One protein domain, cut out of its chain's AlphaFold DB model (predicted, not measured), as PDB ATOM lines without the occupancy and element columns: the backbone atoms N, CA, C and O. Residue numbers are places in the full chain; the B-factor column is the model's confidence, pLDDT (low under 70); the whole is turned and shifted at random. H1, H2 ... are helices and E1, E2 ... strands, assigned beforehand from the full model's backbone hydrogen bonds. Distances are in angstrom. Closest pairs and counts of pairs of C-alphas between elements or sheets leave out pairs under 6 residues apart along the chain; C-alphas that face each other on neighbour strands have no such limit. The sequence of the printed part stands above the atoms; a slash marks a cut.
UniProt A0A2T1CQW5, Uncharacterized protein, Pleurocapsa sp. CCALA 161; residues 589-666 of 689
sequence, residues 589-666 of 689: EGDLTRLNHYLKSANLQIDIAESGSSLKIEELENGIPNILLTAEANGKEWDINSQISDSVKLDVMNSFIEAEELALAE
ATOM      1  N   GLU A 589      37.831 -10.177 -17.505       76.81
ATOM      2  CA  GLU A 589      38.322 -11.340 -18.273       76.81
ATOM      3  C   GLU A 589      39.650 -11.939 -17.736       76.81
ATOM      4  O   GLU A 589      40.252 -12.806 -18.375       76.81
ATOM      5  N   GLY A 590      40.157 -11.467 -16.589       75.94
ATOM      6  CA  GLY A 590      41.460 -11.864 -16.035       75.94
ATOM      7  C   GLY A 590      41.435 -13.051 -15.059       75.94
ATOM      8  O   GLY A 590      40.398 -13.636 -14.752       75.94
ATOM      9  N   ASP A 591      42.606 -13.408 -14.517       81.19
ATOM     10  CA  ASP A 591      42.715 -14.453 -13.487       81.19
ATOM     11  C   ASP A 591      42.205 -13.941 -12.130       81.19
ATOM     12  O   ASP A 591      42.905 -13.239 -11.393       81.19
ATOM     13  N   LEU A 592      40.987 -14.351 -11.773       83.44
ATOM     14  CA  LEU A 592      40.337 -14.030 -10.501       83.44
ATOM     15  C   LEU A 592      41.178 -14.451  -9.275       83.44
ATOM     16  O   LEU A 592      41.069 -13.845  -8.209       83.44
ATOM     17  N   THR A 593      42.073 -15.436  -9.412       84.38
ATOM     18  CA  THR A 593      43.023 -15.847  -8.362       84.38
ATOM     19  C   THR A 593      44.094 -14.784  -8.115       84.38
ATOM     20  O   THR A 593      44.456 -14.531  -6.964       84.38
ATOM     21  N   ARG A 594      44.584 -14.140  -9.186       82.81
ATOM     22  CA  ARG A 594      45.530 -13.012  -9.134       82.81
ATOM     23  C   ARG A 594      44.851 -11.749  -8.618       82.81
ATOM     24  O   ARG A 594      45.382 -11.123  -7.705       82.81
ATOM     25  N   LEU A 595      43.651 -11.428  -9.102       85.69
ATOM     26  CA  LEU A 595      42.859 -10.308  -8.580       85.69
ATOM     27  C   LEU A 595      42.657 -10.434  -7.056       85.69
ATOM     28  O   LEU A 595      42.988  -9.526  -6.292       85.69
ATOM     29  N   ASN A 596      42.226 -11.613  -6.597       87.31
ATOM     30  CA  ASN A 596      42.059 -11.925  -5.177       87.31
ATOM     31  C   ASN A 596      43.368 -12.025  -4.379       87.31
ATOM     32  O   ASN A 596      43.316 -12.093  -3.151       87.31
ATOM     33  N   HIS A 597      44.542 -12.047  -5.019       85.50
ATOM     34  CA  HIS A 597      45.814 -11.896  -4.313       85.50
ATOM     35  C   HIS A 597      46.033 -10.436  -3.896       85.50
ATOM     36  O   HIS A 597      46.370 -10.181  -2.740       85.50
ATOM     37  N   TYR A 598      45.777  -9.482  -4.796       82.06
ATOM     38  CA  TYR A 598      45.929  -8.055  -4.504       82.06
ATOM     39  C   TYR A 598      44.789  -7.510  -3.631       82.06
ATOM     40  O   TYR A 598      45.065  -6.799  -2.662       82.06
ATOM     41  N   LEU A 599      43.531  -7.910  -3.871       85.69
ATOM     42  CA  LEU A 599      42.370  -7.485  -3.066       85.69
ATOM     43  C   LEU A 599      42.484  -7.843  -1.575       85.69
ATOM     44  O   LEU A 599      42.010  -7.093  -0.721       85.69
ATOM     45  N   LYS A 600      43.208  -8.917  -1.233       85.31
ATOM     46  CA  LYS A 600      43.496  -9.287   0.164       85.31
ATOM     47  C   LYS A 600      44.298  -8.234   0.929       85.31
ATOM     48  O   LYS A 600      44.237  -8.226   2.154       85.31
ATOM     49  N   SER A 601      44.989  -7.315   0.250       77.88
ATOM     50  CA  SER A 601      45.622  -6.156   0.902       77.88
ATOM     51  C   SER A 601      44.612  -5.121   1.422       77.88
ATOM     52  O   SER A 601      44.898  -4.442   2.406       77.88
ATOM     53  N   ALA A 602      43.414  -5.067   0.828       76.75
ATOM     54  CA  ALA A 602      42.254  -4.303   1.291       76.75
ATOM     55  C   ALA A 602      41.292  -5.146   2.161       76.75
ATOM     56  O   ALA A 602      40.184  -4.712   2.455       76.75
ATOM     57  N   ASN A 603      41.699  -6.359   2.565       84.81
ATOM     58  CA  ASN A 603      40.855  -7.393   3.180       84.81
ATOM     59  C   ASN A 603      39.644  -7.827   2.327       84.81
ATOM     60  O   ASN A 603      38.687  -8.357   2.880       84.81
ATOM     61  N   LEU A 604      39.665  -7.649   1.004       87.75
ATOM     62  CA  LEU A 604      38.557  -8.035   0.126       87.75
ATOM     63  C   LEU A 604      38.804  -9.384  -0.569       87.75
ATOM     64  O   LEU A 604      39.942  -9.749  -0.879       87.75
ATOM     65  N   GLN A 605      37.716 -10.098  -0.853       88.62
ATOM     66  CA  GLN A 605      37.655 -11.204  -1.810       88.62
ATOM     67  C   GLN A 605      36.409 -11.052  -2.695       88.62
ATOM     68  O   GLN A 605      35.358 -10.610  -2.234       88.62
ATOM     69  N   ILE A 606      36.537 -11.416  -3.969       88.94
ATOM     70  CA  ILE A 606      35.458 -11.425  -4.954       88.94
ATOM     71  C   ILE A 606      35.372 -12.814  -5.584       88.94
ATOM     72  O   ILE A 606      36.350 -13.295  -6.158       88.94
ATOM     73  N   ASP A 607      34.192 -13.424  -5.531       86.50
ATOM     74  CA  ASP A 607      33.881 -14.661  -6.247       86.50
ATOM     75  C   ASP A 607      32.886 -14.335  -7.378       86.50
ATOM     76  O   ASP A 607      31.843 -13.724  -7.136       86.50
ATOM     77  N   ILE A 608      33.190 -14.751  -8.612       84.62
ATOM     78  CA  ILE A 608      32.327 -14.586  -9.794       84.62
ATOM     79  C   ILE A 608      31.928 -15.981 -10.288       84.62
ATOM     80  O   ILE A 608      32.768 -16.880 -10.364       84.62
ATOM     81  N   ALA A 609      30.651 -16.185 -10.618       80.88
ATOM     82  CA  ALA A 609      30.183 -17.433 -11.212       80.88
ATOM     83  C   ALA A 609      30.725 -17.612 -12.643       80.88
ATOM     84  O   ALA A 609      30.819 -16.653 -13.401       80.88
ATOM     85  N   GLU A 610      30.992 -18.856 -13.055       71.25
ATOM     86  CA  GLU A 610      31.555 -19.202 -14.380       71.25
ATOM     87  C   GLU A 610      30.698 -18.717 -15.574       71.25
ATOM     88  O   GLU A 610      31.195 -18.583 -16.687       71.25
ATOM     89  N   SER A 611      29.415 -18.409 -15.353       69.94
ATOM     90  CA  SER A 611      28.508 -17.835 -16.359       69.94
ATOM     91  C   SER A 611      28.463 -16.299 -16.381       69.94
ATOM     92  O   SER A 611      27.635 -15.735 -17.097       69.94
ATOM     93  N   GLY A 612      29.240 -15.617 -15.531       67.31
ATOM     94  CA  GLY A 612      29.161 -14.170 -15.285       67.31
ATOM     95  C   GLY A 612      27.839 -13.695 -14.662       67.31
ATOM     96  O   GLY A 612      27.674 -12.520 -14.388       67.31
ATOM     97  N   SER A 613      26.867 -14.582 -14.426       76.00
ATOM     98  CA  SER A 613      25.481 -14.192 -14.101       76.00
ATOM     99  C   SER A 613      25.227 -13.954 -12.608       76.00
ATOM    100  O   SER A 613      24.107 -13.635 -12.217       76.00
ATOM    101  N   SER A 614      26.237 -14.161 -11.765       82.56
ATOM    102  CA  SER A 614      26.188 -13.894 -10.330       82.56
ATOM    103  C   SER A 614      27.594 -13.614  -9.809       82.56
ATOM    104  O   SER A 614      28.561 -14.237 -10.258       82.56
ATOM    105  N   LEU A 615      27.700 -12.687  -8.861       88.31
ATOM    106  CA  LEU A 615      28.950 -12.331  -8.195       88.31
ATOM    107  C   LEU A 615      28.722 -11.987  -6.725       88.31
ATOM    108  O   LEU A 615      27.622 -11.625  -6.295       88.31
ATOM    109  N   LYS A 616      29.794 -12.115  -5.950       89.25
ATOM    110  CA  LYS A 616      29.803 -12.002  -4.496       89.25
ATOM    111  C   LYS A 616      31.051 -11.255  -4.047       89.25
ATOM    112  O   LYS A 616      32.148 -11.567  -4.499       89.25
ATOM    113  N   ILE A 617      30.875 -10.304  -3.136       88.44
ATOM    114  CA  ILE A 617      31.949  -9.499  -2.553       88.44
ATOM    115  C   ILE A 617      31.975  -9.744  -1.045       88.44
ATOM    116  O   ILE A 617      30.953  -9.607  -0.364       88.44
ATOM    117  N   GLU A 618      33.147 -10.097  -0.523       85.12
ATOM    118  CA  GLU A 618      33.367 -10.463   0.874       85.12
ATOM    119  C   GLU A 618      34.485  -9.633   1.516       85.12
ATOM    120  O   GLU A 618      35.513  -9.367   0.894       85.12
ATOM    121  N   GLU A 619      34.304  -9.273   2.786       84.44
ATOM    122  CA  GLU A 619      35.340  -8.707   3.654       84.44
ATOM    123  C   GLU A 619      35.907  -9.796   4.571       84.44
ATOM    124  O   GLU A 619      35.168 -10.526   5.228       84.44
ATOM    125  N   LEU A 620      37.230  -9.909   4.635       79.06
ATOM    126  CA  LEU A 620      37.966 -10.959   5.335       79.06
ATOM    127  C   LEU A 620      38.318 -10.541   6.770       79.06
ATOM    128  O   LEU A 620      39.495 -10.434   7.132       79.06
ATOM    129  N   GLU A 621      37.310 -10.334   7.617       74.12
ATOM    130  CA  GLU A 621      37.515  -9.972   9.021       74.12
ATOM    131  C   GLU A 621      38.272 -11.092   9.762       74.12
ATOM    132  O   GLU A 621      37.757 -12.182  10.006       74.12
ATOM    133  N   ASN A 622      39.541 -10.844  10.106       64.56
ATOM    134  CA  ASN A 622      40.468 -11.847  10.656       64.56
ATOM    135  C   ASN A 622      40.605 -13.125   9.787       64.56
ATOM    136  O   ASN A 622      40.953 -14.192  10.299       64.56
ATOM    137  N   GLY A 623      40.343 -13.026   8.478       58.72
ATOM    138  CA  GLY A 623      40.329 -14.165   7.552       58.72
ATOM    139  C   GLY A 623      39.020 -14.968   7.527       58.72
ATOM    140  O   GLY A 623      38.988 -16.031   6.908       58.72
ATOM    141  N   ILE A 624      37.954 -14.485   8.174       68.19
ATOM    142  CA  ILE A 624      36.590 -15.008   8.026       68.19
ATOM    143  C   ILE A 624      35.856 -14.135   6.995       68.19
ATOM    144  O   ILE A 624      35.814 -12.922   7.185       68.19
ATOM    145  N   PRO A 625      35.278 -14.704   5.923       74.75
ATOM    146  CA  PRO A 625      34.527 -13.928   4.944       74.75
ATOM    147  C   PRO A 625      33.147 -13.496   5.467       74.75
ATOM    148  O   PRO A 625      32.284 -14.327   5.762       74.75
ATOM    149  N   ASN A 626      32.933 -12.183   5.522       77.19
ATOM    150  CA  ASN A 626      31.653 -11.517   5.753       77.19
ATOM    151  C   ASN A 626      31.106 -11.003   4.411       77.19
ATOM    152  O   ASN A 626      31.787 -10.259   3.711       77.19
ATOM    153  N   ILE A 627      29.875 -11.367   4.041       80.12
ATOM    154  CA  ILE A 627      29.294 -10.981   2.742       80.12
ATOM    155  C   ILE A 627      28.864  -9.506   2.766       80.12
ATOM    156  O   ILE A 627      27.926  -9.155   3.484       80.12
ATOM    157  N   LEU A 628      29.511  -8.663   1.959       80.81
ATOM    158  CA  LEU A 628      29.160  -7.246   1.812       80.81
ATOM    159  C   LEU A 628      28.034  -7.040   0.789       80.81
ATOM    160  O   LEU A 628      27.087  -6.286   1.037       80.81
ATOM    161  N   LEU A 629      28.162  -7.706  -0.364       89.00
ATOM    162  CA  LEU A 629      27.288  -7.557  -1.525       89.00
ATOM    163  C   LEU A 629      27.195  -8.876  -2.304       89.00
ATOM    164  O   LEU A 629      28.188  -9.580  -2.488       89.00
ATOM    165  N   THR A 630      25.998  -9.180  -2.791       84.12
ATOM    166  CA  THR A 630      25.714 -10.221  -3.789       84.12
ATOM    167  C   THR A 630      24.878  -9.617  -4.906       84.12
ATOM    168  O   THR A 630      23.940  -8.873  -4.614       84.12
ATOM    169  N   ALA A 631      25.192  -9.963  -6.151       86.75
ATOM    170  CA  ALA A 631      24.433  -9.548  -7.323       86.75
ATOM    171  C   ALA A 631      24.057 -10.763  -8.183       86.75
ATOM    172  O   ALA A 631      24.868 -11.678  -8.356       86.75
ATOM    173  N   GLU A 632      22.844 -10.764  -8.735       85.69
ATOM    174  CA  GLU A 632      22.367 -11.761  -9.706       85.69
ATOM    175  C   GLU A 632      21.787 -11.057 -10.943       85.69
ATOM    176  O   GLU A 632      20.996 -10.122 -10.828       85.69
ATOM    177  N   ALA A 633      22.196 -11.474 -12.142       82.19
ATOM    178  CA  ALA A 633      21.794 -10.831 -13.392       82.19
ATOM    179  C   ALA A 633      20.398 -11.304 -13.834       82.19
ATOM    180  O   ALA A 633      20.202 -12.469 -14.185       82.19
ATOM    181  N   ASN A 634      19.422 -10.393 -13.881       76.94
ATOM    182  CA  ASN A 634      18.021 -10.717 -14.192       76.94
ATOM    183  C   ASN A 634      17.694 -10.752 -15.704       76.94
ATOM    184  O   ASN A 634      16.560 -11.036 -16.097       76.94
ATOM    185  N   GLY A 635      18.689 -10.477 -16.556       64.75
ATOM    186  CA  GLY A 635      18.588 -10.477 -18.021       64.75
ATOM    187  C   GLY A 635      18.645  -9.091 -18.674       64.75
ATOM    188  O   GLY A 635      18.807  -9.015 -19.892       64.75
ATOM    189  N   LYS A 636      18.551  -8.010 -17.888       61.03
ATOM    190  CA  LYS A 636      18.890  -6.635 -18.310       61.03
ATOM    191  C   LYS A 636      19.538  -5.778 -17.224       61.03
ATOM    192  O   LYS A 636      20.246  -4.842 -17.566       61.03
ATOM    193  N   GLU A 637      19.271  -6.083 -15.961       71.38
ATOM    194  CA  GLU A 637      19.737  -5.342 -14.788       71.38
ATOM    195  C   GLU A 637      20.284  -6.336 -13.748       71.38
ATOM    196  O   GLU A 637      20.059  -7.552 -13.845       71.38
ATOM    197  N   TRP A 638      20.985  -5.828 -12.737       81.38
ATOM    198  CA  TRP A 638      21.437  -6.615 -11.592       81.38
ATOM    199  C   TRP A 638      20.451  -6.496 -10.430       81.38
ATOM    200  O   TRP A 638      20.076  -5.394 -10.036       81.38
ATOM    201  N   ASP A 639      20.063  -7.622  -9.833       82.50
ATOM    202  CA  ASP A 639      19.406  -7.630  -8.525       82.50
ATOM    203  C   ASP A 639      20.488  -7.518  -7.439       82.50
ATOM    204  O   ASP A 639      21.210  -8.481  -7.158       82.50
ATOM    205  N   ILE A 640      20.674  -6.307  -6.897       83.00
ATOM    206  CA  ILE A 640      21.729  -5.986  -5.927       83.00
ATOM    207  C   ILE A 640      21.220  -6.148  -4.493       83.00
ATOM    208  O   ILE A 640      20.538  -5.281  -3.944       83.00
ATOM    209  N   ASN A 641      21.677  -7.202  -3.821       80.25
ATOM    210  CA  ASN A 641      21.516  -7.364  -2.381       80.25
ATOM    211  C   ASN A 641      22.807  -6.933  -1.663       80.25
ATOM    212  O   ASN A 641      23.811  -7.648  -1.670       80.25
ATOM    213  N   SER A 642      22.782  -5.743  -1.057       78.44
ATOM    214  CA  SER A 642      23.930  -5.079  -0.422       78.44
ATOM    215  C   SER A 642      23.630  -4.729   1.033       78.44
ATOM    216  O   SER A 642      22.620  -4.086   1.319       78.44
ATOM    217  N   GLN A 643      24.538  -5.078   1.950       65.19
ATOM    218  CA  GLN A 643      24.485  -4.618   3.348       65.19
ATOM    219  C   GLN A 643      25.296  -3.330   3.574       65.19
ATOM    220  O   GLN A 643      25.187  -2.704   4.629       65.19
ATOM    221  N   ILE A 644      26.084  -2.917   2.576       67.81
ATOM    222  CA  ILE A 644      26.954  -1.738   2.609       67.81
ATOM    223  C   ILE A 644      26.330  -0.519   1.909       67.81
ATOM    224  O   ILE A 644      25.507  -0.657   0.999       67.81
ATOM    225  N   SER A 645      26.738   0.683   2.332       70.81
ATOM    226  CA  SER A 645      26.346   1.959   1.718       70.81
ATOM    227  C   SER A 645      27.136   2.258   0.444       70.81
ATOM    228  O   SER A 645      28.246   1.764   0.258       70.81
ATOM    229  N   ASP A 646      26.607   3.138  -0.409       68.00
ATOM    230  CA  ASP A 646      27.193   3.424  -1.728       68.00
ATOM    231  C   ASP A 646      28.596   4.047  -1.671       68.00
ATOM    232  O   ASP A 646      29.385   3.874  -2.594       68.00
ATOM    233  N   SER A 647      28.954   4.694  -0.557       56.31
ATOM    234  CA  SER A 647      30.340   5.088  -0.273       56.31
ATOM    235  C   SER A 647      31.280   3.879  -0.241       56.31
ATOM    236  O   SER A 647      32.271   3.858  -0.955       56.31
ATOM    237  N   VAL A 648      30.914   2.831   0.503       67.75
ATOM    238  CA  VAL A 648      31.716   1.608   0.630       67.75
ATOM    239  C   VAL A 648      31.692   0.814  -0.678       67.75
ATOM    240  O   VAL A 648      32.705   0.232  -1.045       67.75
ATOM    241  N   LYS A 649      30.586   0.847  -1.444       76.88
ATOM    242  CA  LYS A 649      30.565   0.307  -2.816       76.88
ATOM    243  C   LYS A 649      31.607   1.010  -3.707       76.88
ATOM    244  O   LYS A 649      32.312   0.338  -4.452       76.88
ATOM    245  N   LEU A 650      31.752   2.336  -3.607       71.12
ATOM    246  CA  LEU A 650      32.791   3.093  -4.323       71.12
ATOM    247  C   LEU A 650      34.209   2.793  -3.809       71.12
ATOM    248  O   LEU A 650      35.145   2.754  -4.606       71.12
ATOM    249  N   ASP A 651      34.397   2.555  -2.513       68.25
ATOM    250  CA  ASP A 651      35.703   2.179  -1.955       68.25
ATOM    251  C   ASP A 651      36.127   0.771  -2.429       68.25
ATOM    252  O   ASP A 651      37.267   0.562  -2.855       68.25
ATOM    253  N   VAL A 652      35.177  -0.172  -2.473       74.00
ATOM    254  CA  VAL A 652      35.327  -1.496  -3.102       74.00
ATOM    255  C   VAL A 652      35.616  -1.365  -4.604       74.00
ATOM    256  O   VAL A 652      36.537  -2.014  -5.093       74.00
ATOM    257  N   MET A 653      34.910  -0.488  -5.328       80.94
ATOM    258  CA  MET A 653      35.149  -0.209  -6.754       80.94
ATOM    259  C   MET A 653      36.583   0.276  -7.014       80.94
ATOM    260  O   MET A 653      37.263  -0.237  -7.900       80.94
ATOM    261  N   ASN A 654      37.078   1.252  -6.242       75.19
ATOM    262  CA  ASN A 654      38.456   1.731  -6.399       75.19
ATOM    263  C   ASN A 654      39.467   0.619  -6.067       75.19
ATOM    264  O   ASN A 654      40.434   0.448  -6.806       75.19
ATOM    265  N   SER A 655      39.207  -0.179  -5.025       76.19
ATOM    266  CA  SER A 655      40.046  -1.326  -4.646       76.19
ATOM    267  C   SER A 655      40.095  -2.406  -5.736       76.19
ATOM    268  O   SER A 655      41.159  -2.969  -5.991       76.19
ATOM    269  N   PHE A 656      38.969  -2.669  -6.411       81.88
ATOM    270  CA  PHE A 656      38.897  -3.551  -7.577       81.88
ATOM    271  C   PHE A 656      39.742  -3.017  -8.738       81.88
ATOM    272  O   PHE A 656      40.595  -3.746  -9.230       81.88
ATOM    273  N   ILE A 657      39.571  -1.748  -9.125       80.00
ATOM    274  CA  ILE A 657      40.297  -1.145 -10.258       80.00
ATOM    275  C   ILE A 657      41.817  -1.138 -10.007       80.00
ATOM    276  O   ILE A 657      42.601  -1.409 -10.915       80.00
ATOM    277  N   GLU A 658      42.256  -0.862  -8.775       80.38
ATOM    278  CA  GLU A 658      43.681  -0.894  -8.412       80.38
ATOM    279  C   GLU A 658      44.247  -2.329  -8.393       80.38
ATOM    280  O   GLU A 658      45.377  -2.551  -8.832       80.38
ATOM    281  N   ALA A 659      43.464  -3.327  -7.964       80.00
ATOM    282  CA  ALA A 659      43.849  -4.740  -8.034       80.00
ATOM    283  C   ALA A 659      43.855  -5.295  -9.472       80.00
ATOM    284  O   ALA A 659      44.715  -6.111  -9.814       80.00
ATOM    285  N   GLU A 660      42.922  -4.851 -10.316       81.75
ATOM    286  CA  GLU A 660      42.827  -5.188 -11.738       81.75
ATOM    287  C   GLU A 660      44.057  -4.688 -12.501       81.75
ATOM    288  O   GLU A 660      44.702  -5.470 -13.200       81.75
ATOM    289  N   GLU A 661      44.429  -3.416 -12.323       80.62
ATOM    290  CA  GLU A 661      45.578  -2.812 -13.007       80.62
ATOM    291  C   GLU A 661      46.886  -3.562 -12.677       80.62
ATOM    292  O   GLU A 661      47.687  -3.845 -13.572       80.62
ATOM    293  N   LEU A 662      47.059  -3.992 -11.420       80.31
ATOM    294  CA  LEU A 662      48.188  -4.823 -10.984       80.31
ATOM    295  C   LEU A 662      48.149  -6.246 -11.575       80.31
ATOM    296  O   LEU A 662      49.162  -6.724 -12.094       80.31
ATOM    297  N   ALA A 663      46.991  -6.914 -11.550       78.88
ATOM    298  CA  ALA A 663      46.833  -8.264 -12.097       78.88
ATOM    299  C   ALA A 663      47.037  -8.319 -13.623       78.88
ATOM    300  O   ALA A 663      47.604  -9.285 -14.144       78.88
ATOM    301  N   LEU A 664      46.627  -7.274 -14.348       75.31
ATOM    302  CA  LEU A 664      46.847  -7.146 -15.788       75.31
ATOM    303  C   LEU A 664      48.300  -6.767 -16.119       75.31
ATOM    304  O   LEU A 664      48.852  -7.285 -17.095       75.31
ATOM    305  N   ALA A 665      48.965  -5.946 -15.297       70.56
ATOM    306  CA  ALA A 665      50.386  -5.631 -15.462       70.56
ATOM    307  C   ALA A 665      51.274  -6.888 -15.338       70.56
ATOM    308  O   ALA A 665      52.065  -7.171 -16.239       70.56
ATOM    309  N   GLU A 666      51.077  -7.711 -14.299       60.41
ATOM    310  CA  GLU A 666      51.814  -8.977 -14.089       60.41
ATOM    311  C   GLU A 666      51.414 -10.097 -15.084       60.41
ATOM    312  O   GLU A 666      51.930 -11.218 -15.048       60.41
TER     313      GLU A 666
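This is residues 589 to 666 of the 689 residues of an uncharacterized protein of Pleurocapsa sp. CCALA 161 (UniProt A0A2T1CQW5). A twisted sheet of four strands has a short helix, H1, beside its edge strand E1, and a longer helix, H2, runs back from the E4 end, grazing the sheet, to pack steeply on H1. The 78 printed residues hold, in order, H1, E1, E2, E3, E4 and H2; the class is mixed, helices and strands. The sheet, ordered E1, E2, E3, E4, is antiparallel throughout: a meander, each strand the antiparallel neighbour of the one before. The whole is compact, with a radius of gyration of the C-alphas of 12.5 A and spans of 34 by 27 by 22 A.

E2, residues 614 to 621, and E3, residues 624 to 633, form a hairpin; N 617 and O 629 are 2.9 A apart, within hydrogen-bond range. E3 bends by 57 degrees at residue 628. E1, residues 604 to 608, forms a hairpin with E2, with N 605 and O 618 at 2.9 A. E4, residues 638 to 642, forms a hairpin with E3, with N 639 and O 632 at 2.8 A. E1 and E4 are apart. H1, residues 592 to 602, is on the sheet at a height of 5.1 A, over none of its strands; its closest C-alphas to E1 are those of Asn 596 and Gln 605, 5.6 A. H2, residues 646 to 665, only grazes the sheet with residues 648 to 656. With residues 655 to 663 alone it touches H1, at a steep tilt of 54 degrees, opposite ways; the closest C-alphas are those of Tyr 598 and Ala 659, 5.3 A. Every O i to N i+4 pair is within hydrogen-bond range in H2, and 4 of 7 in H1.

H1 begins at C-alpha 592 (40.337, -14.030, -10.501) and measures 15.4 A. E1 measures 13.4 A, E2 22.8 A, E3 26.4 A and E4 11.5 A. H2 measures 28.4 A and ends at C-alpha 665 (50.386, -5.631, -15.462).

The C-alphas farthest apart, those of Asn 622 and Lys 636, are 36.5 A apart. The printed part has no cut, and its five links are tight. Mean pLDDT of the printed part is 78.1; 14 residues are under 70, among them 622 to 624 and 646 to 648.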